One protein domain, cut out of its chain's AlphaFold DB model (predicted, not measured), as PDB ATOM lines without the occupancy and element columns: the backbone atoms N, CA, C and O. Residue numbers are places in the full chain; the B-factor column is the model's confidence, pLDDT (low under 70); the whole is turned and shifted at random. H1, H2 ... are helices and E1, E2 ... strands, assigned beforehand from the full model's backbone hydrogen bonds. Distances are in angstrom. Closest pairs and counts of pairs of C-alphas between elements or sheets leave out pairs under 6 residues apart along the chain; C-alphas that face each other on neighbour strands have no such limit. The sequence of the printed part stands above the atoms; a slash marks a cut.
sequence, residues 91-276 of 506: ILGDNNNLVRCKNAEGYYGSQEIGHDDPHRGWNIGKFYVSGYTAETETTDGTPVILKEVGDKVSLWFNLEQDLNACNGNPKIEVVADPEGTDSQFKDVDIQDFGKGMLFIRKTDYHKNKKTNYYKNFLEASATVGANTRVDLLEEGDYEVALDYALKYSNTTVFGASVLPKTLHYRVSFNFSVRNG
ATOM      1  N   ILE A  91     -20.950  16.988   4.138       95.62
ATOM      2  CA  ILE A  91     -22.044  16.007   4.156       95.62
ATOM      3  C   ILE A  91     -21.803  14.992   3.040       95.62
ATOM      4  O   ILE A  91     -21.805  15.346   1.866       95.62
ATOM      5  N   LEU A  92     -21.617  13.725   3.409       95.44
ATOM      6  CA  LEU A  92     -21.409  12.630   2.454       95.44
ATOM      7  C   LEU A  92     -22.686  11.848   2.144       95.44
ATOM      8  O   LEU A  92     -22.824  11.306   1.050       95.44
ATOM      9  N   GLY A  93     -23.586  11.748   3.125       93.31
ATOM     10  CA  GLY A  93     -24.760  10.890   3.043       93.31
ATOM     11  C   GLY A  93     -25.966  11.502   3.735       93.31
ATOM     12  O   GLY A  93     -25.913  11.772   4.934       93.31
ATOM     13  N   ASP A  94     -27.059  11.675   2.999       92.75
ATOM     14  CA  ASP A  94     -28.362  12.108   3.511       92.75
ATOM     15  C   ASP A  94     -29.514  11.468   2.702       92.75
ATOM     16  O   ASP A  94     -29.333  10.434   2.053       92.75
ATOM     17  N   ASN A  95     -30.717  12.053   2.726       89.19
ATOM     18  CA  ASN A  95     -31.851  11.576   1.929       89.19
ATOM     19  C   ASN A  95     -31.617  11.533   0.417       89.19
ATOM     20  O   ASN A  95     -32.332  10.801  -0.266       89.19
ATOM     21  N   ASN A  96     -30.661  12.278  -0.138       90.00
ATOM     22  CA  ASN A  96     -30.344  12.185  -1.565       90.00
ATOM     23  C   ASN A  96     -29.691  10.838  -1.912       90.00
ATOM     24  O   ASN A  96     -29.723  10.404  -3.061       90.00
ATOM     25  N   ASN A  97     -29.130  10.161  -0.909       93.44
ATOM     26  CA  ASN A  97     -28.495   8.850  -1.015       93.44
ATOM     27  C   ASN A  97     -29.426   7.702  -0.596       93.44
ATOM     28  O   ASN A  97     -29.013   6.541  -0.594       93.44
ATOM     29  N   LEU A  98     -30.658   8.029  -0.198       94.19
ATOM     30  CA  LEU A  98     -31.634   7.092   0.323       94.19
ATOM     31  C   LEU A  98     -32.426   6.431  -0.807       94.19
ATOM     32  O   LEU A  98     -33.012   7.091  -1.664       94.19
ATOM     33  N   VAL A  99     -32.546   5.110  -0.732       93.25
ATOM     34  CA  VAL A  99     -33.456   4.326  -1.564       93.25
ATOM     35  C   VAL A  99     -34.312   3.411  -0.702       93.25
ATOM     36  O   VAL A  99     -33.877   2.907   0.334       93.25
ATOM     37  N   ARG A 100     -35.535   3.144  -1.163       94.75
ATOM     38  CA  ARG A 100     -36.312   2.013  -0.662       94.75
ATOM     39  C   ARG A 100     -35.884   0.751  -1.405       94.75
ATOM     40  O   ARG A 100     -35.854   0.740  -2.638       94.75
ATOM     41  N   CYS A 101     -35.590  -0.315  -0.672       93.19
ATOM     42  CA  CYS A 101     -35.169  -1.581  -1.256       93.19
ATOM     43  C   CYS A 101     -36.361  -2.322  -1.879       93.19
ATOM     44  O   CYS A 101     -37.455  -2.377  -1.307       93.19
ATOM     45  N   LYS A 102     -36.157  -2.900  -3.069       86.56
ATOM     46  CA  LYS A 102     -37.145  -3.774  -3.729       86.56
ATOM     47  C   LYS A 102     -37.157  -5.162  -3.113       86.56
ATOM     48  O   LYS A 102     -38.232  -5.725  -2.925       86.56
ATOM     49  N   ASN A 103     -35.970  -5.701  -2.849       78.75
ATOM     50  CA  ASN A 103     -35.812  -6.969  -2.163       78.75
ATOM     51  C   ASN A 103     -35.385  -6.713  -0.718       78.75
ATOM     52  O   ASN A 103     -34.363  -6.066  -0.488       78.75
ATOM     53  N   ALA A 104     -36.192  -7.206   0.220       73.44
ATOM     54  CA  ALA A 104     -35.850  -7.219   1.637       73.44
ATOM     55  C   ALA A 104     -34.664  -8.162   1.889       73.44
ATOM     56  O   ALA A 104     -33.716  -7.797   2.574       73.44
ATOM     57  N   GLU A 105     -34.666  -9.325   1.234       72.56
ATOM     58  CA  GLU A 105     -33.575 -10.291   1.288       72.56
ATOM     59  C   GLU A 105     -32.383  -9.742   0.482       72.56
ATOM     60  O   GLU A 105     -32.381  -9.732  -0.754       72.56
ATOM     61  N   GLY A 106     -31.371  -9.223   1.177       78.56
ATOM     62  CA  GLY A 106     -30.127  -8.750   0.567       78.56
ATOM     63  C   GLY A 106     -30.032  -7.243   0.308       78.56
ATOM     64  O   GLY A 106     -29.106  -6.849  -0.413       78.56
ATOM     65  N   TYR A 107     -30.982  -6.431   0.805       89.69
ATOM     66  CA  TYR A 107     -31.000  -4.959   0.679       89.69
ATOM     67  C   TYR A 107     -30.696  -4.459  -0.750       89.69
ATOM     68  O   TYR A 107     -29.953  -3.498  -0.986       89.69
ATOM     69  N   TYR A 108     -31.287  -5.135  -1.740       85.19
ATOM     70  CA  TYR A 108     -30.964  -4.965  -3.158       85.19
ATOM     71  C   TYR A 108     -32.090  -4.333  -3.973       85.19
ATOM     72  O   TYR A 108     -33.283  -4.592  -3.773       85.19
ATOM     73  N   GLY A 109     -31.675  -3.579  -4.992       83.88
ATOM     74  CA  GLY A 109     -32.550  -2.933  -5.958       83.88
ATOM     75  C   GLY A 109     -33.272  -1.730  -5.360       83.88
ATOM     76  O   GLY A 109     -33.750  -1.770  -4.234       83.88
ATOM     77  N   SER A 110     -33.393  -0.655  -6.132       87.56
ATOM     78  CA  SER A 110     -34.003   0.591  -5.669       87.56
ATOM     79  C   SER A 110     -35.425   0.779  -6.196       87.56
ATOM     80  O   SER A 110     -35.753   0.437  -7.342       87.56
ATOM     81  N   GLN A 111     -36.272   1.342  -5.342       88.44
ATOM     82  CA  GLN A 111     -37.560   1.934  -5.666       88.44
ATOM     83  C   GLN A 111     -37.570   3.380  -5.156       88.44
ATOM     84  O   GLN A 111     -37.083   3.662  -4.062       88.44
ATOM     85  N   GLU A 112     -38.122   4.292  -5.956       83.00
ATOM     86  CA  GLU A 112     -38.298   5.683  -5.539       83.00
ATOM     87  C   GLU A 112     -39.238   5.786  -4.333       83.00
ATOM     88  O   GLU A 112     -40.236   5.064  -4.224       83.00
ATOM     89  N   ILE A 113     -38.926   6.721  -3.438       89.19
ATOM     90  CA  ILE A 113     -39.755   7.045  -2.280       89.19
ATOM     91  C   ILE A 113     -40.938   7.886  -2.762       89.19
ATOM     92  O   ILE A 113     -40.823   9.080  -3.038       89.19
ATOM     93  N   GLY A 114     -42.084   7.224  -2.900       86.50
ATOM     94  CA  GLY A 114     -43.329   7.840  -3.348       86.50
ATOM     95  C   GLY A 114     -44.001   8.705  -2.279       86.50
ATOM     96  O   GLY A 114     -43.596   8.733  -1.120       86.50
ATOM     97  N   HIS A 115     -45.082   9.385  -2.674       85.88
ATOM     98  CA  HIS A 115     -45.842  10.300  -1.813       85.88
ATOM     99  C   HIS A 115     -46.306   9.680  -0.481       85.88
ATOM    100  O   HIS A 115     -46.255  10.345   0.551       85.88
ATOM    101  N   ASP A 116     -46.730   8.416  -0.508       86.62
ATOM    102  CA  ASP A 116     -47.322   7.722   0.645       86.62
ATOM    103  C   ASP A 116     -46.311   6.852   1.410       86.62
ATOM    104  O   ASP A 116     -46.689   6.057   2.272       86.62
ATOM    105  N   ASP A 117     -45.027   6.945   1.061       91.81
ATOM    106  CA  ASP A 117     -43.981   6.171   1.716       91.81
ATOM    107  C   ASP A 117     -43.695   6.742   3.121       91.81
ATOM    108  O   ASP A 117     -43.557   7.961   3.266       91.81
ATOM    109  N   PRO A 118     -43.597   5.905   4.175       92.06
ATOM    110  CA  PRO A 118     -43.425   6.386   5.547       92.06
ATOM    111  C   PRO A 118     -42.108   7.139   5.769       92.06
ATOM    112  O   PRO A 118     -42.023   7.920   6.714       92.06
ATOM    113  N   HIS A 119     -41.102   6.957   4.905       93.56
ATOM    114  CA  HIS A 119     -39.840   7.693   4.982       93.56
ATOM    115  C   HIS A 119     -39.896   9.079   4.304       93.56
ATOM    116  O   HIS A 119     -38.957   9.876   4.362       93.56
ATOM    117  N   ARG A 120     -40.989   9.416   3.615       91.62
ATOM    118  CA  ARG A 120     -41.022  10.629   2.799       91.62
ATOM    119  C   ARG A 120     -40.830  11.902   3.631       91.62
ATOM    120  O   ARG A 120     -41.602  12.191   4.542       91.62
ATOM    121  N   GLY A 121     -39.878  12.731   3.202       90.38
ATOM    122  CA  GLY A 121     -39.727  14.113   3.665       90.38
ATOM    123  C   GLY A 121     -38.899  14.304   4.937       90.38
ATOM    124  O   GLY A 121     -38.868  15.417   5.450       90.38
ATOM    125  N   TRP A 122     -38.221  13.267   5.436       93.88
ATOM    126  CA  TRP A 122     -37.351  13.343   6.619       93.88
ATOM    127  C   TRP A 122     -36.140  12.413   6.471       93.88
ATOM    128  O   TRP A 122     -36.237  11.435   5.733       93.88
ATOM    129  N   ASN A 123     -35.009  12.718   7.121       93.88
ATOM    130  CA  ASN A 123     -33.823  11.847   7.146       93.88
ATOM    131  C   ASN A 123     -33.795  11.026   8.431       93.88
ATOM    132  O   ASN A 123     -34.050  11.582   9.501       93.88
ATOM    133  N   ILE A 124     -33.383   9.757   8.357       94.81
ATOM    134  CA  ILE A 124     -33.020   8.997   9.564       94.81
ATOM    135  C   ILE A 124     -31.835   9.645  10.293       94.81
ATOM    136  O   ILE A 124     -31.807   9.724  11.519       94.81
ATOM    137  N   GLY A 125     -30.887  10.172   9.523       93.88
ATOM    138  CA  GLY A 125     -29.689  10.844   9.993       93.88
ATOM    139  C   GLY A 125     -28.812  11.269   8.823       93.88
ATOM    140  O   GLY A 125     -29.187  11.085   7.662       93.88
ATOM    141  N   LYS A 126     -27.643  11.826   9.136       95.38
ATOM    142  CA  LYS A 126     -26.673  12.312   8.147       95.38
ATOM    143  C   LYS A 126     -25.272  11.803   8.435       95.38
ATOM    144  O   LYS A 126     -24.857  11.735   9.593       95.38
ATOM    145  N   PHE A 127     -24.540  11.507   7.369       96.38
ATOM    146  CA  PHE A 127     -23.122  11.192   7.409       96.38
ATOM    147  C   PHE A 127     -22.288  12.421   7.085       96.38
ATOM    148  O   PHE A 127     -22.539  13.109   6.094       96.38
ATOM    149  N   TYR A 128     -21.258  12.639   7.894       95.88
ATOM    150  CA  TYR A 128     -20.310  13.731   7.722       95.88
ATOM    151  C   TYR A 128     -18.885  13.205   7.678       95.88
ATOM    152  O   TYR A 128     -18.563  12.211   8.328       95.88
ATOM    153  N   VAL A 129     -18.013  13.927   6.991       96.12
ATOM    154  CA  VAL A 129     -16.565  13.788   7.133       96.12
ATOM    155  C   VAL A 129     -15.974  15.090   7.656       96.12
ATOM    156  O   VAL A 129     -16.420  16.173   7.284       96.12
ATOM    157  N   SER A 130     -15.001  14.985   8.557       93.88
ATOM    158  CA  SER A 130     -14.300  16.126   9.159       93.88
ATOM    159  C   SER A 130     -12.809  15.832   9.321       93.88
ATOM    160  O   SER A 130     -12.375  14.702   9.096       93.88
ATOM    161  N   GLY A 131     -12.028  16.831   9.747       91.69
ATOM    162  CA  GLY A 131     -10.591  16.664  10.014       91.69
ATOM    163  C   GLY A 131      -9.753  16.531   8.740       91.69
ATOM    164  O   GLY A 131      -8.795  15.759   8.716       91.69
ATOM    165  N   TYR A 132     -10.164  17.233   7.683       94.50
ATOM    166  CA  TYR A 132      -9.525  17.275   6.371       94.50
ATOM    167  C   TYR A 132      -9.151  18.721   6.005       94.50
ATOM    168  O   TYR A 132      -9.638  19.659   6.634       94.50
ATOM    169  N   THR A 133      -8.306  18.898   4.987       93.81
ATOM    170  CA  THR A 133      -7.799  20.217   4.569       93.81
ATOM    171  C   THR A 133      -8.656  20.865   3.478       93.81
ATOM    172  O   THR A 133      -8.902  22.068   3.520       93.81
ATOM    173  N   ALA A 134      -9.103  20.090   2.485       94.38
ATOM    174  CA  ALA A 134      -9.968  20.581   1.411       94.38
ATOM    175  C   ALA A 134     -10.833  19.466   0.806       94.38
ATOM    176  O   ALA A 134     -10.536  18.280   0.958       94.38
ATOM    177  N   GLU A 135     -11.864  19.842   0.060       94.94
ATOM    178  CA  GLU A 135     -12.685  18.940  -0.744       94.94
ATOM    179  C   GLU A 135     -12.635  19.287  -2.239       94.94
ATOM    180  O   GLU A 135     -12.418  20.425  -2.651       94.94
ATOM    181  N   THR A 136     -12.827  18.272  -3.071       95.19
ATOM    182  CA  THR A 136     -13.047  18.389  -4.514       95.19
ATOM    183  C   THR A 136     -13.934  17.230  -4.964       95.19
ATOM    184  O   THR A 136     -14.404  16.442  -4.144       95.19
ATOM    185  N   GLU A 137     -14.168  17.089  -6.259       95.00
ATOM    186  CA  GLU A 137     -14.954  15.997  -6.822       95.00
ATOM    187  C   GLU A 137     -14.308  15.459  -8.097       95.00
ATOM    188  O   GLU A 137     -13.590  16.156  -8.823       95.00
ATOM    189  N   THR A 138     -14.522  14.177  -8.367       91.00
ATOM    190  CA  THR A 138     -14.190  13.591  -9.665       91.00
ATOM    191  C   THR A 138     -15.181  14.052 -10.732       91.00
ATOM    192  O   THR A 138     -16.246  14.590 -10.450       91.00
ATOM    193  N   THR A 139     -14.860  13.795 -12.000       88.38
ATOM    194  CA  THR A 139     -15.711  14.180 -13.141       88.38
ATOM    195  C   THR A 139     -17.110  13.559 -13.126       88.38
ATOM    196  O   THR A 139     -17.987  14.040 -13.833       88.38
ATOM    197  N   ASP A 140     -17.307  12.469 -12.385       91.00
ATOM    198  CA  ASP A 140     -18.602  11.805 -12.189       91.00
ATOM    199  C   ASP A 140     -19.366  12.314 -10.948       91.00
ATOM    200  O   ASP A 140     -20.426  11.779 -10.634       91.00
ATOM    201  N   GLY A 141     -18.851  13.341 -10.263       91.25
ATOM    202  CA  GLY A 141     -19.449  13.930  -9.063       91.25
ATOM    203  C   GLY A 141     -19.147  13.175  -7.766       91.25
ATOM    204  O   GLY A 141     -19.754  13.472  -6.741       91.25
ATOM    205  N   THR A 142     -18.241  12.188  -7.773       95.00
ATOM    206  CA  THR A 142     -17.850  11.501  -6.531       95.00
ATOM    207  C   THR A 142     -16.975  12.424  -5.669       95.00
ATOM    208  O   THR A 142     -15.924  12.873  -6.140       95.00
ATOM    209  N   PRO A 143     -17.330  12.675  -4.394       97.19
ATOM    210  CA  PRO A 143     -16.526  13.513  -3.512       97.19
ATOM    211  C   PRO A 143     -15.117  12.954  -3.268       97.19
ATOM    212  O   PRO A 143     -14.915  11.752  -3.061       97.19
ATOM    213  N   VAL A 144     -14.134  13.849  -3.231       97.25
ATOM    214  CA  VAL A 144     -12.735  13.574  -2.901       97.25
ATOM    215  C   VAL A 144     -12.302  14.494  -1.767       97.25
ATOM    216  O   VAL A 144     -12.192  15.705  -1.926       97.25
ATOM    217  N   ILE A 145     -12.002  13.888  -0.631       97.44
ATOM    218  CA  ILE A 145     -11.516  14.546   0.572       97.44
ATOM    219  C   ILE A 145      -9.988  14.577   0.527       97.44
ATOM    220  O   ILE A 145      -9.333  13.532   0.440       97.44
ATOM    221  N   LEU A 146      -9.422  15.778   0.565       95.38
ATOM    222  CA  LEU A 146      -7.989  16.028   0.529       95.38
ATOM    223  C   LEU A 146      -7.457  16.227   1.944       95.38
ATOM    224  O   LEU A 146      -7.947  17.067   2.701       95.38
ATOM    225  N   LYS A 147      -6.429  15.451   2.277       92.88
ATOM    226  CA  LYS A 147      -5.730  15.527   3.559       92.88
ATOM    227  C   LYS A 147      -4.272  15.919   3.389       92.88
ATOM    228  O   LYS A 147      -3.642  15.540   2.400       92.88
ATOM    229  N   GLU A 148      -3.722  16.555   4.409       89.94
ATOM    230  CA  GLU A 148      -2.289  16.790   4.561       89.94
ATOM    231  C   GLU A 148      -1.688  15.913   5.676       89.94
ATOM    232  O   GLU A 148      -2.314  14.976   6.199       89.94
ATOM    233  N   VAL A 149      -0.407  16.134   5.978       84.81
ATOM    234  CA  VAL A 149       0.284  15.475   7.090       84.81
ATOM    235  C   VAL A 149      -0.258  16.037   8.403       84.81
ATOM    236  O   VAL A 149      -0.293  17.244   8.594       84.81
ATOM    237  N   GLY A 150      -0.665  15.156   9.318       84.19
ATOM    238  CA  GLY A 150      -1.266  15.534  10.604       84.19
ATOM    239  C   GLY A 150      -2.796  15.468  10.626       84.19
ATOM    240  O   GLY A 150      -3.361  15.220  11.689       84.19
ATOM    241  N   ASP A 151      -3.452  15.568   9.465       89.38
ATOM    242  CA  ASP A 151      -4.910  15.458   9.356       89.38
ATOM    243  C   ASP A 151      -5.439  14.098   9.822       89.38
ATOM    244  O   ASP A 151      -4.938  13.036   9.420       89.38
ATOM    245  N   LYS A 152      -6.515  14.149  10.614       89.12
ATOM    246  CA  LYS A 152      -7.256  13.000  11.146       89.12
ATOM    247  C   LYS A 152      -8.655  12.952  10.540       89.12
ATOM    248  O   LYS A 152      -9.655  13.243  11.200       89.12
ATOM    249  N   VAL A 153      -8.713  12.568   9.269       93.00
ATOM    250  CA  VAL A 153      -9.975  12.484   8.530       93.00
ATOM    251  C   VAL A 153     -10.885  11.454   9.195       93.00
ATOM    252  O   VAL A 153     -10.505  10.295   9.325       93.00
ATOM    253  N   SER A 154     -12.076  11.861   9.618       91.06
ATOM    254  CA  SER A 154     -12.985  11.016  10.400       91.06
ATOM    255  C   SER A 154     -14.388  11.004   9.806       91.06
ATOM    256  O   SER A 154     -14.901  12.056   9.426       91.06
ATOM    257  N   LEU A 155     -15.013   9.824   9.750       93.38
ATOM    258  CA  LEU A 155     -16.423   9.659   9.391       93.38
ATOM    259  C   LEU A 155     -17.294   9.785  10.641       93.38
ATOM    260  O   LEU A 155     -16.984   9.201  11.681       93.38
ATOM    261  N   TRP A 156     -18.414  10.483  10.513       93.00
ATOM    262  CA  TRP A 156     -19.380  10.714  11.579       93.00
ATOM    263  C   TRP A 156     -20.795  10.414  11.117       93.00
ATOM    264  O   TRP A 156     -21.120  10.568   9.941       93.00
ATOM    265  N   PHE A 157     -21.647  10.057  12.070       92.38
ATOM    266  CA  PHE A 157     -23.081   9.921  11.874       92.38
ATOM    267  C   PHE A 157     -23.836  10.746  12.916       92.38
ATOM    268  O   PHE A 157     -23.557  10.658  14.114       92.38
ATOM    269  N   ASN A 158     -24.795  11.543  12.458       91.25
ATOM    270  CA  ASN A 158     -25.738  12.264  13.303       91.25
ATOM    271  C   ASN A 158     -27.123  11.638  13.141       91.25
ATOM    272  O   ASN A 158     -27.690  11.687  12.049       91.25
ATOM    273  N   LEU A 159     -27.662  11.057  14.214       91.19
ATOM    274  CA  LEU A 159     -29.028  10.541  14.217       91.19
ATOM    275  C   LEU A 159     -30.016  11.696  14.435       91.19
ATOM    276  O   LEU A 159     -29.985  12.350  15.479       91.19
ATOM    277  N   GLU A 160     -30.918  11.914  13.476       92.06
ATOM    278  CA  GLU A 160     -31.869  13.041  13.494       92.06
ATOM    279  C   GLU A 160     -33.261  12.649  14.028       92.06
ATOM    280  O   GLU A 160     -34.128  13.510  14.168       92.06
ATOM    281  N   GLN A 161     -33.499  11.365  14.328       92.81
ATOM    282  CA  GLN A 161     -34.832  10.836  14.643       92.81
ATOM    283  C   GLN A 161     -34.875  10.037  15.942       92.81
ATOM    284  O   GLN A 161     -33.933   9.323  16.282       92.81
ATOM    285  N   ASP A 162     -36.026  10.085  16.615       92.50
ATOM    286  CA  ASP A 162     -36.391   9.077  17.607       92.50
ATOM    287  C   ASP A 162     -36.741   7.772  16.884       92.50
ATOM    288  O   ASP A 162     -37.703   7.716  16.118       92.50
ATOM    289  N   LEU A 163     -35.975   6.713  17.147       93.00
ATOM    290  CA  LEU A 163     -36.148   5.410  16.506       93.00
ATOM    291  C   LEU A 163     -37.513   4.765  16.795       93.00
ATOM    292  O   LEU A 163     -37.924   3.893  16.039       93.00
ATOM    293  N   ASN A 164     -38.219   5.167  17.858       93.50
ATOM    294  CA  ASN A 164     -39.549   4.639  18.195       93.50
ATOM    295  C   ASN A 164     -40.693   5.568  17.744       93.50
ATOM    296  O   ASN A 164     -41.867   5.234  17.909       93.50
ATOM    297  N   ALA A 165     -40.366   6.750  17.218       93.12
ATOM    298  CA  ALA A 165     -41.328   7.747  16.764       93.12
ATOM    299  C   ALA A 165     -40.732   8.598  15.633       93.12
ATOM    300  O   ALA A 165     -40.631   9.826  15.734       93.12
ATOM    301  N   CYS A 166     -40.326   7.936  14.548       93.50
ATOM    302  CA  CYS A 166     -39.680   8.584  13.413       93.50
ATOM    303  C   CYS A 166     -40.574   9.689  12.840       93.50
ATOM    304  O   CYS A 166     -41.793   9.530  12.724       93.50
ATOM    305  N   ASN A 167     -39.971  10.824  12.478       93.06
ATOM    306  CA  ASN A 167     -40.673  12.023  12.018       93.06
ATOM    307  C   ASN A 167     -41.754  12.518  13.005       93.06
ATOM    308  O   ASN A 167     -42.804  13.025  12.606       93.06
ATOM    309  N   GLY A 168     -41.543  12.293  14.307       92.00
ATOM    310  CA  GLY A 168     -42.510  12.608  15.362       92.00
ATOM    311  C   GLY A 168     -43.778  11.746  15.334       92.00
ATOM    312  O   GLY A 168     -44.756  12.079  16.005       92.00
ATOM    313  N   ASN A 169     -43.798  10.657  14.556       91.06
ATOM    314  CA  ASN A 169     -44.951   9.781  14.410       91.06
ATOM    315  C   ASN A 169     -44.707   8.438  15.122       91.06
ATOM    316  O   ASN A 169     -43.981   7.599  14.594       91.06
ATOM    317  N   PRO A 170     -45.385   8.151  16.250       89.75
ATOM    318  CA  PRO A 170     -45.197   6.908  17.010       89.75
ATOM    319  C   PRO A 170     -45.699   5.652  16.277       89.75
ATOM    320  O   PRO A 170     -45.602   4.545  16.793       89.75
ATOM    321  N   LYS A 171     -46.300   5.805  15.091       89.50
ATOM    322  CA  LYS A 171     -46.688   4.683  14.228       89.50
ATOM    323  C   LYS A 171     -45.583   4.276  13.263       89.50
ATOM    324  O   LYS A 171     -45.830   3.352  12.494       89.50
ATOM    325  N   ILE A 172     -44.456   4.986  13.240       93.19
ATOM    326  CA  ILE A 172     -43.301   4.712  12.388       93.19
ATOM    327  C   ILE A 172     -42.110   4.495  13.318       93.19
ATOM    328  O   ILE A 172     -41.660   5.422  13.985       93.19
ATOM    329  N   GLU A 173     -41.614   3.266  13.364       94.56
ATOM    330  CA  GLU A 173     -40.510   2.866  14.237       94.56
ATOM    331  C   GLU A 173     -39.461   2.086  13.439       94.56
ATOM    332  O   GLU A 173     -39.793   1.327  12.523       94.56
ATOM    333  N   VAL A 174     -38.190   2.266  13.790       96.19
ATOM    334  CA  VAL A 174     -37.098   1.402  13.339       96.19
ATOM    335  C   VAL A 174     -37.181   0.091  14.111       96.19
ATOM    336  O   VAL A 174     -37.169   0.074  15.344       96.19
ATOM    337  N   VAL A 175     -37.241  -1.018  13.381       95.31
ATOM    338  CA  VAL A 175     -37.344  -2.362  13.958       95.31
ATOM    339  C   VAL A 175     -36.084  -3.169  13.715       95.31
ATOM    340  O   VAL A 175     -35.312  -2.869  12.808       95.31
ATOM    341  N   ALA A 176     -35.881  -4.185  14.552       94.94
ATOM    342  CA  ALA A 176     -34.817  -5.148  14.335       94.94
ATOM    343  C   ALA A 176     -35.096  -5.990  13.083       94.94
ATOM    344  O   ALA A 176     -36.239  -6.398  12.868       94.94
ATOM    345  N   ASP A 177     -34.051  -6.268  12.307       93.88
ATOM    346  CA  ASP A 177     -34.106  -7.132  11.131       93.88
ATOM    347  C   ASP A 177     -33.208  -8.374  11.319       93.88
ATOM    348  O   ASP A 177     -32.035  -8.351  10.940       93.88
ATOM    349  N   PRO A 178     -33.726  -9.456  11.931       91.25
ATOM    350  CA  PRO A 178     -32.950 -10.665  12.212       91.25
ATOM    351  C   PRO A 178     -32.588 -11.467  10.951       91.25
ATOM    352  O   PRO A 178     -31.660 -12.271  10.992       91.25
ATOM    353  N   GLU A 179     -33.291 -11.252   9.838       89.56
ATOM    354  CA  GLU A 179     -33.043 -11.921   8.551       89.56
ATOM    355  C   GLU A 179     -32.242 -11.030   7.584       89.56
ATOM    356  O   GLU A 179     -31.948 -11.425   6.452       89.56
ATOM    357  N   GLY A 180     -31.859  -9.834   8.045       90.00
ATOM    358  CA  GLY A 180     -31.108  -8.853   7.280       90.00
ATOM    359  C   GLY A 180     -29.797  -9.421   6.748       90.00
ATOM    360  O   GLY A 180     -29.004 -10.011   7.481       90.00
ATOM    361  N   THR A 181     -29.583  -9.229   5.450       91.25
ATOM    362  CA  THR A 181     -28.363  -9.580   4.712       91.25
ATOM    363  C   THR A 181     -28.094  -8.504   3.667       91.25
ATOM    364  O   THR A 181     -29.021  -7.808   3.253       91.25
ATOM    365  N   ASP A 182     -26.854  -8.374   3.188       91.88
ATOM    366  CA  ASP A 182     -26.529  -7.416   2.129       91.88
ATOM    367  C   ASP A 182     -25.797  -8.065   0.948       91.88
ATOM    368  O   ASP A 182     -24.723  -8.655   1.061       91.88
ATOM    369  N   SER A 183     -26.391  -7.928  -0.236       88.75
ATOM    370  CA  SER A 183     -25.883  -8.535  -1.468       88.75
ATOM    371  C   SER A 183     -24.769  -7.739  -2.164       88.75
ATOM    372  O   SER A 183     -24.156  -8.257  -3.098       88.75
ATOM    373  N   GLN A 184     -24.491  -6.502  -1.758       89.81
ATOM    374  CA  GLN A 184     -23.395  -5.668  -2.263       89.81
ATOM    375  C   GLN A 184     -22.096  -5.877  -1.460       89.81
ATOM    376  O   GLN A 184     -20.999  -5.727  -2.015       89.81
ATOM    377  N   PHE A 185     -22.199  -6.287  -0.196       91.00
ATOM    378  CA  PHE A 185     -21.089  -6.590   0.717       91.00
ATOM    379  C   PHE A 185     -20.913  -8.103   0.953       91.00
ATOM    380  O   PHE A 185     -20.686  -8.554   2.069       91.00
ATOM    381  N   LYS A 186     -20.961  -8.902  -0.126       83.56
ATOM    382  CA  LYS A 186     -20.841 -10.382  -0.084       83.56
ATOM    383  C   LYS A 186     -19.512 -10.913   0.458       83.56
ATOM    384  O   LYS A 186     -19.372 -12.115   0.649       83.56
ATOM    385  N   ASP A 187     -18.513 -10.048   0.606       83.00
ATOM    386  CA  ASP A 187     -17.241 -10.382   1.243       83.00
ATOM    387  C   ASP A 187     -17.366 -10.558   2.765       83.00
ATOM    388  O   ASP A 187     -16.411 -10.998   3.403       83.00
ATOM    389  N   VAL A 188     -18.542 -10.270   3.331       82.06
ATOM    390  CA  VAL A 188     -18.853 -10.486   4.739       82.06
ATOM    391  C   VAL A 188     -20.145 -11.294   4.866       82.06
ATOM    392  O   VAL A 188     -21.187 -10.894   4.355       82.06
ATOM    393  N   ASP A 189     -20.072 -12.446   5.533       82.19
ATOM    394  CA  ASP A 189     -21.224 -13.323   5.772       82.19
ATOM    395  C   ASP A 189     -21.839 -12.985   7.133       82.19
ATOM    396  O   ASP A 189     -21.398 -13.476   8.174       82.19
ATOM    397  N   ILE A 190     -22.790 -12.048   7.133       83.25
ATOM    398  CA  ILE A 190     -23.483 -11.582   8.339       83.25
ATOM    399  C   ILE A 190     -24.980 -11.690   8.116       83.25
ATOM    400  O   ILE A 190     -25.503 -11.303   7.070       83.25
ATOM    401  N   GLN A 191     -25.649 -12.163   9.157       83.38
ATOM    402  CA  GLN A 191     -27.092 -12.144   9.307       83.38
ATOM    403  C   GLN A 191     -27.444 -11.348  10.564       83.38
ATOM    404  O   GLN A 191     -26.580 -11.113  11.413       83.38
ATOM    405  N   ASP A 192     -28.711 -10.963  10.686       89.94
ATOM    406  CA  ASP A 192     -29.239 -10.147  11.777       89.94
ATOM    407  C   ASP A 192     -28.604  -8.750  11.854       89.94
ATOM    408  O   ASP A 192     -27.543  -8.514  12.440       89.94
ATOM    409  N   PHE A 193     -29.312  -7.784  11.278       92.44
ATOM    410  CA  PHE A 193     -28.894  -6.391  11.209       92.44
ATOM    411  C   PHE A 193     -29.270  -5.593  12.465       92.44
ATOM    412  O   PHE A 193     -28.844  -4.443  12.620       92.44
ATOM    413  N   GLY A 194     -30.026  -6.175  13.405       93.06
ATOM    414  CA  GLY A 194     -30.613  -5.422  14.511       93.06
ATOM    415  C   GLY A 194     -31.402  -4.216  13.989       93.06
ATOM    416  O   GLY A 194     -31.994  -4.283  12.913       93.06
ATOM    417  N   LYS A 195     -31.400  -3.084  14.704       93.25
ATOM    418  CA  LYS A 195     -32.063  -1.845  14.241       93.25
ATOM    419  C   LYS A 195     -31.276  -1.079  13.170       93.25
ATOM    420  O   LYS A 195     -31.531   0.098  12.949       93.25
ATOM    421  N   GLY A 196     -30.302  -1.710  12.525       93.56
ATOM    422  CA  GLY A 196     -29.606  -1.161  11.370       93.56
ATOM    423  C   GLY A 196     -28.162  -1.633  11.292       93.56
ATOM    424  O   GLY A 196     -27.481  -1.726  12.312       93.56
ATOM    425  N   MET A 197     -27.686  -1.887  10.083       94.06
ATOM    426  CA  MET A 197     -26.327  -2.335   9.804       94.06
ATOM    427  C   MET A 197     -25.601  -1.275   8.983       94.06
ATOM    428  O   MET A 197     -26.087  -0.862   7.933       94.06
ATOM    429  N   LEU A 198     -24.441  -0.828   9.461       95.00
ATOM    430  CA  LEU A 198     -23.560   0.060   8.704       95.00
ATOM    431  C   LEU A 198     -22.380  -0.732   8.152       95.00
ATOM    432  O   LEU A 198     -21.621  -1.301   8.927       95.00
ATOM    433  N   PHE A 199     -22.180  -0.685   6.842       95.00
ATOM    434  CA  PHE A 199     -21.009  -1.203   6.144       95.00
ATOM    435  C   PHE A 199     -20.109  -0.063   5.677       95.00
ATOM    436  O   PHE A 199     -20.584   0.945   5.154       95.00
ATOM    437  N   ILE A 200     -18.797  -0.252   5.819       95.56
ATOM    438  CA  ILE A 200     -17.760   0.631   5.284       95.56
ATOM    439  C   ILE A 200     -16.703  -0.243   4.618       95.56
ATOM    440  O   ILE A 200     -15.930  -0.922   5.296       95.56
ATOM    441  N   ARG A 201     -16.636  -0.212   3.288       96.81
ATOM    442  CA  ARG A 201     -15.595  -0.905   2.524       96.81
ATOM    443  C   ARG A 201     -14.564   0.082   2.020       96.81
ATOM    444  O   ARG A 201     -14.879   0.963   1.226       96.81
ATOM    445  N   LYS A 202     -13.318  -0.111   2.448       96.19
ATOM    446  CA  LYS A 202     -12.144   0.592   1.932       96.19
ATOM    447  C   LYS A 202     -11.510  -0.243   0.825       96.19
ATOM    448  O   LYS A 202     -11.178  -1.407   1.047       96.19
ATOM    449  N   THR A 203     -11.283   0.363  -0.333       96.50
ATOM    450  CA  THR A 203     -10.375  -0.147  -1.364       96.50
ATOM    451  C   THR A 203      -9.074   0.648  -1.305       96.50
ATOM    452  O   THR A 203      -9.074   1.867  -1.475       96.50
ATOM    453  N   ASP A 204      -7.959  -0.027  -1.037       92.75
ATOM    454  CA  ASP A 204      -6.647   0.615  -0.962       92.75
ATOM    455  C   ASP A 204      -6.035   0.882  -2.355       92.75
ATOM    456  O   ASP A 204      -6.584   0.529  -3.407       92.75
ATOM    457  N   TYR A 205      -4.857   1.505  -2.374       88.50
ATOM    458  CA  TYR A 205      -4.122   1.781  -3.610       88.50
ATOM    459  C   TYR A 205      -3.747   0.512  -4.402       88.50
ATOM    460  O   TYR A 205      -3.703   0.542  -5.632       88.50
ATOM    461  N   HIS A 206      -3.531  -0.614  -3.718       88.94
ATOM    462  CA  HIS A 206      -3.232  -1.914  -4.325       88.94
ATOM    463  C   HIS A 206      -4.491  -2.677  -4.761       88.94
ATOM    464  O   HIS A 206      -4.379  -3.804  -5.238       88.94
ATOM    465  N   LYS A 207      -5.673  -2.058  -4.649       92.38
ATOM    466  CA  LYS A 207      -6.981  -2.645  -4.965       92.38
ATOM    467  C   LYS A 207      -7.410  -3.768  -4.022       92.38
ATOM    468  O   LYS A 207      -8.351  -4.495  -4.338       92.38
ATOM    469  N   ASN A 208      -6.794  -3.864  -2.845       93.50
ATOM    470  CA  ASN A 208      -7.293  -4.729  -1.785       93.50
ATOM    471  C   ASN A 208      -8.525  -4.090  -1.152       93.50
ATOM    472  O   ASN A 208      -8.545  -2.883  -0.898       93.50
ATOM    473  N   LYS A 209      -9.535  -4.912  -0.872       94.75
ATOM    474  CA  LYS A 209     -10.775  -4.488  -0.225       94.75
ATOM    475  C   LYS A 209     -10.800  -4.972   1.218       94.75
ATOM    476  O   LYS A 209     -10.490  -6.131   1.479       94.75
ATOM    477  N   LYS A 210     -11.183  -4.089   2.135       93.00
ATOM    478  CA  LYS A 210     -11.462  -4.424   3.531       93.00
ATOM    479  C   LYS A 210     -12.789  -3.805   3.936       93.00
ATOM    480  O   LYS A 210     -12.947  -2.591   3.818       93.00
ATOM    481  N   THR A 211     -13.695  -4.633   4.441       92.75
ATOM    482  CA  THR A 211     -15.015  -4.206   4.908       92.75
ATOM    483  C   THR A 211     -15.070  -4.260   6.426       92.75
ATOM    484  O   THR A 211     -14.846  -5.306   7.029       92.75
ATOM    485  N   ASN A 212     -15.363  -3.113   7.032       89.69
ATOM    486  CA  ASN A 212     -15.773  -2.999   8.425       89.69
ATOM    487  C   ASN A 212     -17.302  -2.900   8.466       89.69
ATOM    488  O   ASN A 212     -17.911  -2.334   7.554       89.69
ATOM    489  N   TYR A 213     -17.919  -3.421   9.520       89.44
ATOM    490  CA  TYR A 213     -19.366  -3.384   9.683       89.44
ATOM    491  C   TYR A 213     -19.768  -3.154  11.142       89.44
ATOM    492  O   TYR A 213     -19.020  -3.484  12.064       89.44
ATOM    493  N   TYR A 214     -20.956  -2.588  11.345       86.69
ATOM    494  CA  TYR A 214     -21.497  -2.255  12.659       86.69
ATOM    495  C   TYR A 214     -22.967  -2.673  12.737       86.69
ATOM    496  O   TYR A 214     -23.835  -2.026  12.152       86.69
ATOM    497  N   LYS A 215     -23.239  -3.747  13.483       86.38
ATOM    498  CA  LYS A 215     -24.595  -4.227  13.784       86.38
ATOM    499  C   LYS A 215     -25.295  -3.304  14.778       86.38
ATOM    500  O   LYS A 215     -24.648  -2.731  15.659       86.38
ATOM    501  N   ASN A 216     -26.621  -3.215  14.673       86.69
ATOM    502  CA  ASN A 216     -27.468  -2.418  15.557       86.69
ATOM    503  C   ASN A 216     -27.030  -0.940  15.643       86.69
ATOM    504  O   ASN A 216     -27.121  -0.289  16.684       86.69
ATOM    505  N   PHE A 217     -26.504  -0.417  14.534       89.44
ATOM    506  CA  PHE A 217     -25.815   0.862  14.444       89.44
ATOM    507  C   PHE A 217     -26.698   2.050  14.844       89.44
ATOM    508  O   PHE A 217     -26.231   2.952  15.542       89.44
ATOM    509  N   LEU A 218     -27.977   2.048  14.451       90.31
ATOM    510  CA  LEU A 218     -28.895   3.136  14.796       90.31
ATOM    511  C   LEU A 218     -29.194   3.171  16.296       90.31
ATOM    512  O   LEU A 218     -29.097   4.232  16.907       90.31
ATOM    513  N   GLU A 219     -29.481   2.022  16.916       84.62
ATOM    514  CA  GLU A 219     -29.713   1.945  18.366       84.62
ATOM    515  C   GLU A 219     -28.451   2.296  19.157       84.62
ATOM    516  O   GLU A 219     -28.496   3.033  20.140       84.62
ATOM    517  N   ALA A 220     -27.297   1.843  18.670       72.31
ATOM    518  CA  ALA A 220     -25.991   2.215  19.191       72.31
ATOM    519  C   ALA A 220     -25.714   3.728  19.139       72.31
ATOM    520  O   ALA A 220     -24.927   4.210  19.953       72.31
ATOM    521  N   SER A 221     -26.347   4.440  18.204       73.00
ATOM    522  CA  SER A 221     -26.213   5.882  17.977       73.00
ATOM    523  C   SER A 221     -27.399   6.681  18.543       73.00
ATOM    524  O   SER A 221     -27.510   7.876  18.283       73.00
ATOM    525  N   ALA A 222     -28.293   6.051  19.323       62.78
ATOM    526  CA  ALA A 222     -29.621   6.569  19.685       62.78
ATOM    527  C   ALA A 222     -29.656   7.793  20.618       62.78
ATOM    528  O   ALA A 222     -30.733   8.201  21.056       62.78
ATOM    529  N   THR A 223     -28.515   8.420  20.915       64.50
ATOM    530  CA  THR A 223     -28.554   9.761  21.507       64.50
ATOM    531  C   THR A 223     -28.933  10.738  20.398       64.50
ATOM    532  O   THR A 223     -28.074  11.216  19.663       64.50
ATOM    533  N   VAL A 224     -30.237  10.984  20.241       58.03
ATOM    534  CA  VAL A 224     -30.788  11.855  19.194       58.03
ATOM    535  C   VAL A 224     -30.091  13.218  19.219       58.03
ATOM    536  O   VAL A 224     -29.983  13.849  20.272       58.03
ATOM    537  N   GLY A 225     -29.604  13.660  18.059       58.34
ATOM    538  CA  GLY A 225     -28.865  14.912  17.897       58.34
ATOM    539  C   GLY A 225     -27.383  14.854  18.287       58.34
ATOM    540  O   GLY A 225     -26.673  15.830  18.049       58.34
ATOM    541  N   ALA A 226     -26.885  13.742  18.836       68.50
ATOM    542  CA  ALA A 226     -25.460  13.571  19.104       68.50
ATOM    543  C   ALA A 226     -24.704  13.094  17.858       68.50
ATOM    544  O   ALA A 226     -25.150  12.216  17.115       68.50
ATOM    545  N   ASN A 227     -23.515  13.656  17.658       78.94
ATOM    546  CA  ASN A 227     -22.598  13.226  16.613       78.94
ATOM    547  C   ASN A 227     -21.790  12.027  17.107       78.94
ATOM    548  O   ASN A 227     -21.052  12.130  18.085       78.94
ATOM    549  N   THR A 228     -21.919  10.896  16.420       80.31
ATOM    550  CA  THR A 228     -21.177   9.669  16.718       80.31
ATOM    551  C   THR A 228     -20.020   9.539  15.739       80.31
ATOM    552  O   THR A 228     -20.248   9.481  14.529       80.31
ATOM    553  N   ARG A 229     -18.777   9.485  16.234       81.38
ATOM    554  CA  ARG A 229     -17.629   9.148  15.382       81.38
ATOM    555  C   ARG A 229     -17.715   7.681  15.000       81.38
ATOM    556  O   ARG A 229     -17.935   6.838  15.867       81.38
ATOM    557  N   VAL A 230     -17.533   7.392  13.720       82.88
ATOM    558  CA  VAL A 230     -17.714   6.060  13.143       82.88
ATOM    559  C   VAL A 230     -16.376   5.413  12.816       82.88
ATOM    560  O   VAL A 230     -16.111   4.309  13.280       82.88
ATOM    561  N   ASP A 231     -15.524   6.088  12.045       81.00
ATOM    562  CA  ASP A 231     -14.232   5.533  11.622       81.00
ATOM    563  C   ASP A 231     -13.180   6.634  11.429       81.00
ATOM    564  O   ASP A 231     -13.527   7.786  11.155       81.00
ATOM    565  N   LEU A 232     -11.902   6.268  11.561       85.44
ATOM    566  CA  LEU A 232     -10.767   7.102  11.164       85.44
ATOM    567  C   LEU A 232     -10.301   6.650   9.779       85.44
ATOM    568  O   LEU A 232      -9.951   5.490   9.566       85.44
ATOM    569  N   LEU A 233     -10.287   7.582   8.838       91.44
ATOM    570  CA  LEU A 233     -10.112   7.302   7.427       91.44
ATOM    571  C   LEU A 233      -8.682   7.607   6.984       91.44
ATOM    572  O   LEU A 233      -8.162   8.712   7.129       91.44
ATOM    573  N   GLU A 234      -8.054   6.615   6.373       91.19
ATOM    574  CA  GLU A 234      -6.791   6.777   5.654       91.19
ATOM    575  C   GLU A 234      -7.040   6.998   4.155       91.19
ATOM    576  O   GLU A 234      -8.173   6.914   3.682       91.19
ATOM    577  N   GLU A 235      -5.978   7.205   3.371       93.12
ATOM    578  CA  GLU A 235      -6.089   7.239   1.908       93.12
ATOM    579  C   GLU A 235      -6.711   5.941   1.357       93.12
ATOM    580  O   GLU A 235      -6.316   4.828   1.729       93.12
ATOM    581  N   GLY A 236      -7.697   6.087   0.472       95.31
ATOM    582  CA  GLY A 236      -8.464   4.972  -0.079       95.31
ATOM    583  C   GLY A 236      -9.760   5.407  -0.757       95.31
ATOM    584  O   GLY A 236     -10.165   6.569  -0.669       95.31
ATOM    585  N   ASP A 237     -10.393   4.467  -1.452       97.12
ATOM    586  CA  ASP A 237     -11.750   4.607  -1.991       97.12
ATOM    587  C   ASP A 237     -12.727   3.967  -1.006       97.12
ATOM    588  O   ASP A 237     -12.481   2.847  -0.559       97.12
ATOM    589  N   TYR A 238     -13.812   4.655  -0.669       97.81
ATOM    590  CA  TYR A 238     -14.769   4.211   0.336       97.81
ATOM    591  C   TYR A 238     -16.149   4.007  -0.276       97.81
ATOM    592  O   TYR A 238     -16.656   4.874  -0.986       97.81
ATOM    593  N   GLU A 239     -16.748   2.865   0.047       97.44
ATOM    594  CA  GLU A 239     -18.147   2.536  -0.218       97.44
ATOM    595  C   GLU A 239     -18.852   2.380   1.132       97.44
ATOM    596  O   GLU A 239     -18.433   1.556   1.953       97.44
ATOM    597  N   VAL A 240     -19.896   3.171   1.382       97.31
ATOM    598  CA  VAL A 240     -20.635   3.171   2.653       97.31
ATOM    599  C   VAL A 240     -22.095   2.823   2.404       97.31
ATOM    600  O   VAL A 240     -22.702   3.332   1.460       97.31
ATOM    601  N   ALA A 241     -22.667   1.975   3.259       96.56
ATOM    602  CA  ALA A 241     -24.091   1.664   3.240       96.56
ATOM    603  C   ALA A 241     -24.660   1.499   4.647       96.56
ATOM    604  O   ALA A 241     -24.118   0.742   5.444       96.56
ATOM    605  N   LEU A 242     -25.774   2.171   4.919       96.62
ATOM    606  CA  LEU A 242     -26.586   1.982   6.112       96.62
ATOM    607  C   LEU A 242     -27.920   1.355   5.717       96.62
ATOM    608  O   LEU A 242     -28.732   2.005   5.059       96.62
ATOM    609  N   ASP A 243     -28.140   0.133   6.179       96.56
ATOM    610  CA  ASP A 243     -29.311  -0.691   5.898       96.56
ATOM    611  C   ASP A 243     -30.183  -0.792   7.157       96.56
ATOM    612  O   ASP A 243     -29.681  -1.094   8.239       96.56
ATOM    613  N   TYR A 244     -31.481  -0.494   7.058       96.38
ATOM    614  CA  TYR A 244     -32.418  -0.541   8.192       96.38
ATOM    615  C   TYR A 244     -33.859  -0.795   7.745       96.38
ATOM    616  O   TYR A 244     -34.206  -0.654   6.569       96.38
ATOM    617  N   ALA A 245     -34.709  -1.204   8.686       96.31
ATOM    618  CA  ALA A 245     -36.110  -1.517   8.439       96.31
ATOM    619  C   ALA A 245     -37.028  -0.593   9.248       96.31
ATOM    620  O   ALA A 245     -36.817  -0.367  10.441       96.31
ATOM    621  N   LEU A 246     -38.075  -0.078   8.600       95.50
ATOM    622  CA  LEU A 246     -39.150   0.661   9.254       95.50
ATOM    623  C   LEU A 246     -40.404  -0.189   9.314       95.50
ATOM    624  O   LEU A 246     -40.902  -0.654   8.286       95.50
ATOM    625  N   LYS A 247     -40.978  -0.293  10.506       93.94
ATOM    626  CA  LYS A 247     -42.348  -0.745  10.685       93.94
ATOM    627  C   LYS A 247     -43.263   0.466  10.724       93.94
ATOM    628  O   LYS A 247     -43.021   1.426  11.450       93.94
ATOM    629  N   TYR A 248     -44.335   0.406   9.947       89.50
ATOM    630  CA  TYR A 248     -45.342   1.455   9.902       89.50
ATOM    631  C   TYR A 248     -46.752   0.881   9.816       89.50
ATOM    632  O   TYR A 248     -46.956  -0.265   9.420       89.50
ATOM    633  N   SER A 249     -47.753   1.666  10.214       81.19
ATOM    634  CA  SER A 249     -49.161   1.253  10.171       81.19
ATOM    635  C   SER A 249     -50.045   2.338   9.566       81.19
ATOM    636  O   SER A 249     -50.221   3.403  10.155       81.19
ATOM    637  N   ASN A 250     -50.668   2.034   8.425       66.44
ATOM    638  CA  ASN A 250     -51.574   2.962   7.734       66.44
ATOM    639  C   ASN A 250     -53.018   2.913   8.254       66.44
ATOM    640  O   ASN A 250     -53.797   3.824   7.987       66.44
ATOM    641  N   THR A 251     -53.382   1.865   9.001       63.28
ATOM    642  CA  THR A 251     -54.756   1.635   9.461       63.28
ATOM    643  C   THR A 251     -54.801   1.585  10.980       63.28
ATOM    644  O   THR A 251     -54.141   0.752  11.607       63.28
ATOM    645  N   THR A 252     -55.597   2.471  11.577       56.72
ATOM    646  CA  THR A 252     -55.833   2.526  13.023       56.72
ATOM    647  C   THR A 252     -57.320   2.344  13.290       56.72
ATOM    648  O   THR A 252     -58.137   3.072  12.733       56.72
ATOM    649  N   VAL A 253     -57.672   1.386  14.144       54.75
ATOM    650  CA  VAL A 253     -59.051   1.128  14.572       54.75
ATOM    651  C   VAL A 253     -59.068   1.190  16.099       54.75
ATOM    652  O   VAL A 253     -58.270   0.526  16.751       54.75
ATOM    653  N   PHE A 254     -59.913   2.054  16.672       62.88
ATOM    654  CA  PHE A 254     -59.990   2.309  18.124       62.88
ATOM    655  C   PHE A 254     -58.641   2.621  18.804       62.88
ATOM    656  O   PHE A 254     -58.386   2.198  19.926       62.88
ATOM    657  N   GLY A 255     -57.757   3.363  18.129       57.09
ATOM    658  CA  GLY A 255     -56.448   3.746  18.677       57.09
ATOM    659  C   GLY A 255     -55.367   2.659  18.604       57.09
ATOM    660  O   GLY A 255     -54.218   2.952  18.917       57.09
ATOM    661  N   ALA A 256     -55.692   1.453  18.126       56.72
ATOM    662  CA  ALA A 256     -54.736   0.372  17.901       56.72
ATOM    663  C   ALA A 256     -54.419   0.203  16.403       56.72
ATOM    664  O   ALA A 256     -55.309   0.245  15.545       56.72
ATOM    665  N   SER A 257     -53.137   0.016  16.080       60.41
ATOM    666  CA  SER A 257     -52.693  -0.374  14.735       60.41
ATOM    667  C   SER A 257     -53.107  -1.808  14.427       60.41
ATOM    668  O   SER A 257     -52.836  -2.702  15.220       60.41
ATOM    669  N   VAL A 258     -53.727  -2.033  13.265       61.88
ATOM    670  CA  VAL A 258     -54.317  -3.343  12.906       61.88
ATOM    671  C   VAL A 258     -53.668  -4.043  11.708       61.88
ATOM    672  O   VAL A 258     -53.895  -5.232  11.522       61.88
ATOM    673  N   LEU A 259     -52.832  -3.363  10.915       69.94
ATOM    674  CA  LEU A 259     -52.018  -3.986   9.856       69.94
ATOM    675  C   LEU A 259     -50.649  -3.289   9.742       69.94
ATOM    676  O   LEU A 259     -50.489  -2.402   8.895       69.94
ATOM    677  N   PRO A 260     -49.673  -3.635  10.599       77.94
ATOM    678  CA  PRO A 260     -48.312  -3.147  10.443       77.94
ATOM    679  C   PRO A 260     -47.667  -3.748   9.189       77.94
ATOM    680  O   PRO A 260     -47.881  -4.913   8.855       77.94
ATOM    681  N   LYS A 261     -46.869  -2.943   8.494       88.88
ATOM    682  CA  LYS A 261     -46.032  -3.345   7.363       88.88
ATOM    683  C   LYS A 261     -44.589  -2.970   7.661       88.88
ATOM    684  O   LYS A 261     -44.355  -1.953   8.309       88.88
ATOM    685  N   THR A 262     -43.655  -3.744   7.125       92.25
ATOM    686  CA  THR A 262     -42.221  -3.455   7.208       92.25
ATOM    687  C   THR A 262     -41.690  -3.101   5.824       92.25
ATOM    688  O   THR A 262     -42.016  -3.772   4.843       92.25
ATOM    689  N   LEU A 263     -40.911  -2.027   5.733       94.00
ATOM    690  CA  LEU A 263     -40.194  -1.609   4.528       94.00
ATOM    691  C   LEU A 263     -38.712  -1.447   4.851       94.00
ATOM    692  O   LEU A 263     -38.363  -1.041   5.956       94.00
ATOM    693  N   HIS A 264     -37.862  -1.749   3.874       95.56
ATOM    694  CA  HIS A 264     -36.410  -1.772   4.026       95.56
ATOM    695  C   HIS A 264     -35.806  -0.618   3.235       95.56
ATOM    696  O   HIS A 264     -36.240  -0.326   2.114       95.56
ATOM    697  N   TYR A 265     -34.830   0.045   3.838       96.12
ATOM    698  CA  TYR A 265     -34.228   1.264   3.327       96.12
ATOM    699  C   TYR A 265     -32.717   1.183   3.402       96.12
ATOM    700  O   TYR A 265     -32.160   0.601   4.332       96.12
ATOM    701  N   ARG A 266     -32.077   1.826   2.430       95.62
ATOM    702  CA  ARG A 266     -30.630   1.922   2.330       95.62
ATOM    703  C   ARG A 266     -30.219   3.358   2.075       95.62
ATOM    704  O   ARG A 266     -30.697   3.962   1.118       95.62
ATOM    705  N   VAL A 267     -29.295   3.869   2.877       96.00
ATOM    706  CA  VAL A 267     -28.526   5.079   2.563       96.00
ATOM    707  C   VAL A 267     -27.154   4.631   2.081       96.00
ATOM    708  O   VAL A 267     -26.436   3.986   2.839       96.00
ATOM    709  N   SER A 268     -26.780   4.944   0.839       95.69
ATOM    710  CA  SER A 268     -25.493   4.508   0.279       95.69
ATOM    711  C   SER A 268     -24.791   5.584  -0.536       95.69
ATOM    712  O   SER A 268     -25.414   6.232  -1.377       95.69
ATOM    713  N   PHE A 269     -23.486   5.735  -0.331       96.56
ATOM    714  CA  PHE A 269     -22.665   6.730  -1.015       96.56
ATOM    715  C   PHE A 269     -21.208   6.271  -1.114       96.56
ATOM    716  O   PHE A 269     -20.745   5.429  -0.342       96.56
ATOM    717  N   ASN A 270     -20.487   6.863  -2.067       97.62
ATOM    718  CA  ASN A 270     -19.071   6.614  -2.294       97.62
ATOM    719  C   ASN A 270     -18.294   7.917  -2.159       97.62
ATOM    720  O   ASN A 270     -18.798   8.980  -2.516       97.62
ATOM    721  N   PHE A 271     -17.056   7.829  -1.693       98.06
ATOM    722  CA  PHE A 271     -16.136   8.960  -1.671       98.06
ATOM    723  C   PHE A 271     -14.688   8.475  -1.647       98.06
ATOM    724  O   PHE A 271     -14.397   7.286  -1.526       98.06
ATOM    725  N   SER A 272     -13.754   9.402  -1.796       97.38
ATOM    726  CA  SER A 272     -12.320   9.126  -1.777       97.38
ATOM    727  C   SER A 272     -11.622   9.955  -0.716       97.38
ATOM    728  O   SER A 272     -11.939  11.125  -0.556       97.38
ATOM    729  N   VAL A 273     -10.608   9.390  -0.066       96.50
ATOM    730  CA  VAL A 273      -9.628  10.155   0.717       96.50
ATOM    731  C   VAL A 273      -8.290  10.104  -0.008       96.50
ATOM    732  O   VAL A 273      -7.843   9.026  -0.422       96.50
ATOM    733  N   ARG A 274      -7.663  11.266  -0.206       94.25
ATOM    734  CA  ARG A 274      -6.405  11.430  -0.948       94.25
ATOM    735  C   ARG A 274      -5.474  12.391  -0.235       94.25
ATOM    736  O   ARG A 274      -5.928  13.352   0.374       94.25
ATOM    737  N   ASN A 275      -4.171  12.171  -0.371       91.81
ATOM    738  CA  ASN A 275      -3.205  13.197  -0.010       91.81
ATOM    739  C   ASN A 275      -3.271  14.370  -1.010       91.81
ATOM    740  O   ASN A 275      -3.203  14.153  -2.225       91.81
ATOM    741  N   GLY A 276      -3.452  15.589  -0.501       89.44
ATOM    742  CA  GLY A 276      -3.499  16.820  -1.300       89.44
ATOM    743  C   GLY A 276      -2.120  17.335  -1.724       89.44
ATOM    744  O   GLY A 276      -2.018  18.074  -2.705       89.44
TER     745      GLY A 276
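What this domain is: This is residues 91 to 276 of the 506 residues of an uncharacterized protein of Pseudobutyrivibrio sp. 49 (UniProt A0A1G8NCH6). The model is a sandwich of two strongly twisted sheets face to face, the larger one built along the long antiparallel hairpin of E12 and E13, with the smaller sheet of E1, E4, E7 and E11 covering part of it. The turn of that hairpin, with Phe 254, lies at one end of the long axis, and Val 149 at the other. The 186 printed residues, under half of them in named elements, hold ten strands E1 to E10, helix H1, then E11 to E13; the class is mostly strand. The smaller sheet has the order E1, E4, E7, E11, all antiparallel; the larger is branched and mixed. The whole is compact, with a radius of gyration of the C-alphas of 17.3 A, and only just elongated, with spans of 63 by 31 by 30 A.

Where its parts are: E1, residues 91 to 93, begins at C-alpha 91, (-22.044, 16.007, 4.156). Then come E2, 98 to 103; E3, 108 to 111; E4, 125 to 130, 16.3 A long; E5, 134 to 137; E6, 143 to 147; E7, 154 to 159, 16.5 A; E8, 172 to 175; E9, 197 to 203, 19.6 A; E10, 209 to 214, 16.9 A; H1, 217 to 220; and E11, 227 to 232. E12, residues 236 to 249, is 42.1 A long. E13, residues 260 to 275, is 49.1 A long and ends at C-alpha 275, (-3.205, 13.197, -0.010).

How they stand to each other: E12 and E13 are antiparallel at 165 degrees, with N 242 and O 267 2.8 A apart. On one side of E12 lie E9, with N 199 to O 241 at 2.8 A, and E8, with N 173 to O 247 at 3.0 A; E13 is on the other side. E10 forms a hairpin with E9, N 200 to O 212 at 2.9 A. On one side of E13 lie E2, antiparallel, N 99 to O 266 at 2.9 A, and E6, parallel, N 145 to O 272 at 2.8 A. E2 and E3 form a hairpin, N 102 to O 109 at 2.9 A, as do E5 and E6, N 136 to O 144 at 2.9 A. In the other sheet, these backbone atoms are within hydrogen-bond range: N 92 and O 127 between E1 and E4 at 2.9 A, N 128 and O 156 between E4 and E7 at 2.9 A, and N 157 and O 228 between E7 and E11 at 2.9 A. Across the sandwich, the closest C-alphas of E1 and E13, Gly 93 and Phe 269, are 6.2 A apart. H1 is on both sheets, at a height of 5.0 A over the larger; it is too short for an O i to N i+4 pair.

The domain as a whole: The C-alphas farthest apart, Val 149 and Phe 254, are 62.7 A apart. The printed part has no cut. The links E3 to E4, E7 to E8 and E8 to E9 are long. pLDDT is under 70 at residues 222 to 226 and 250 to 259.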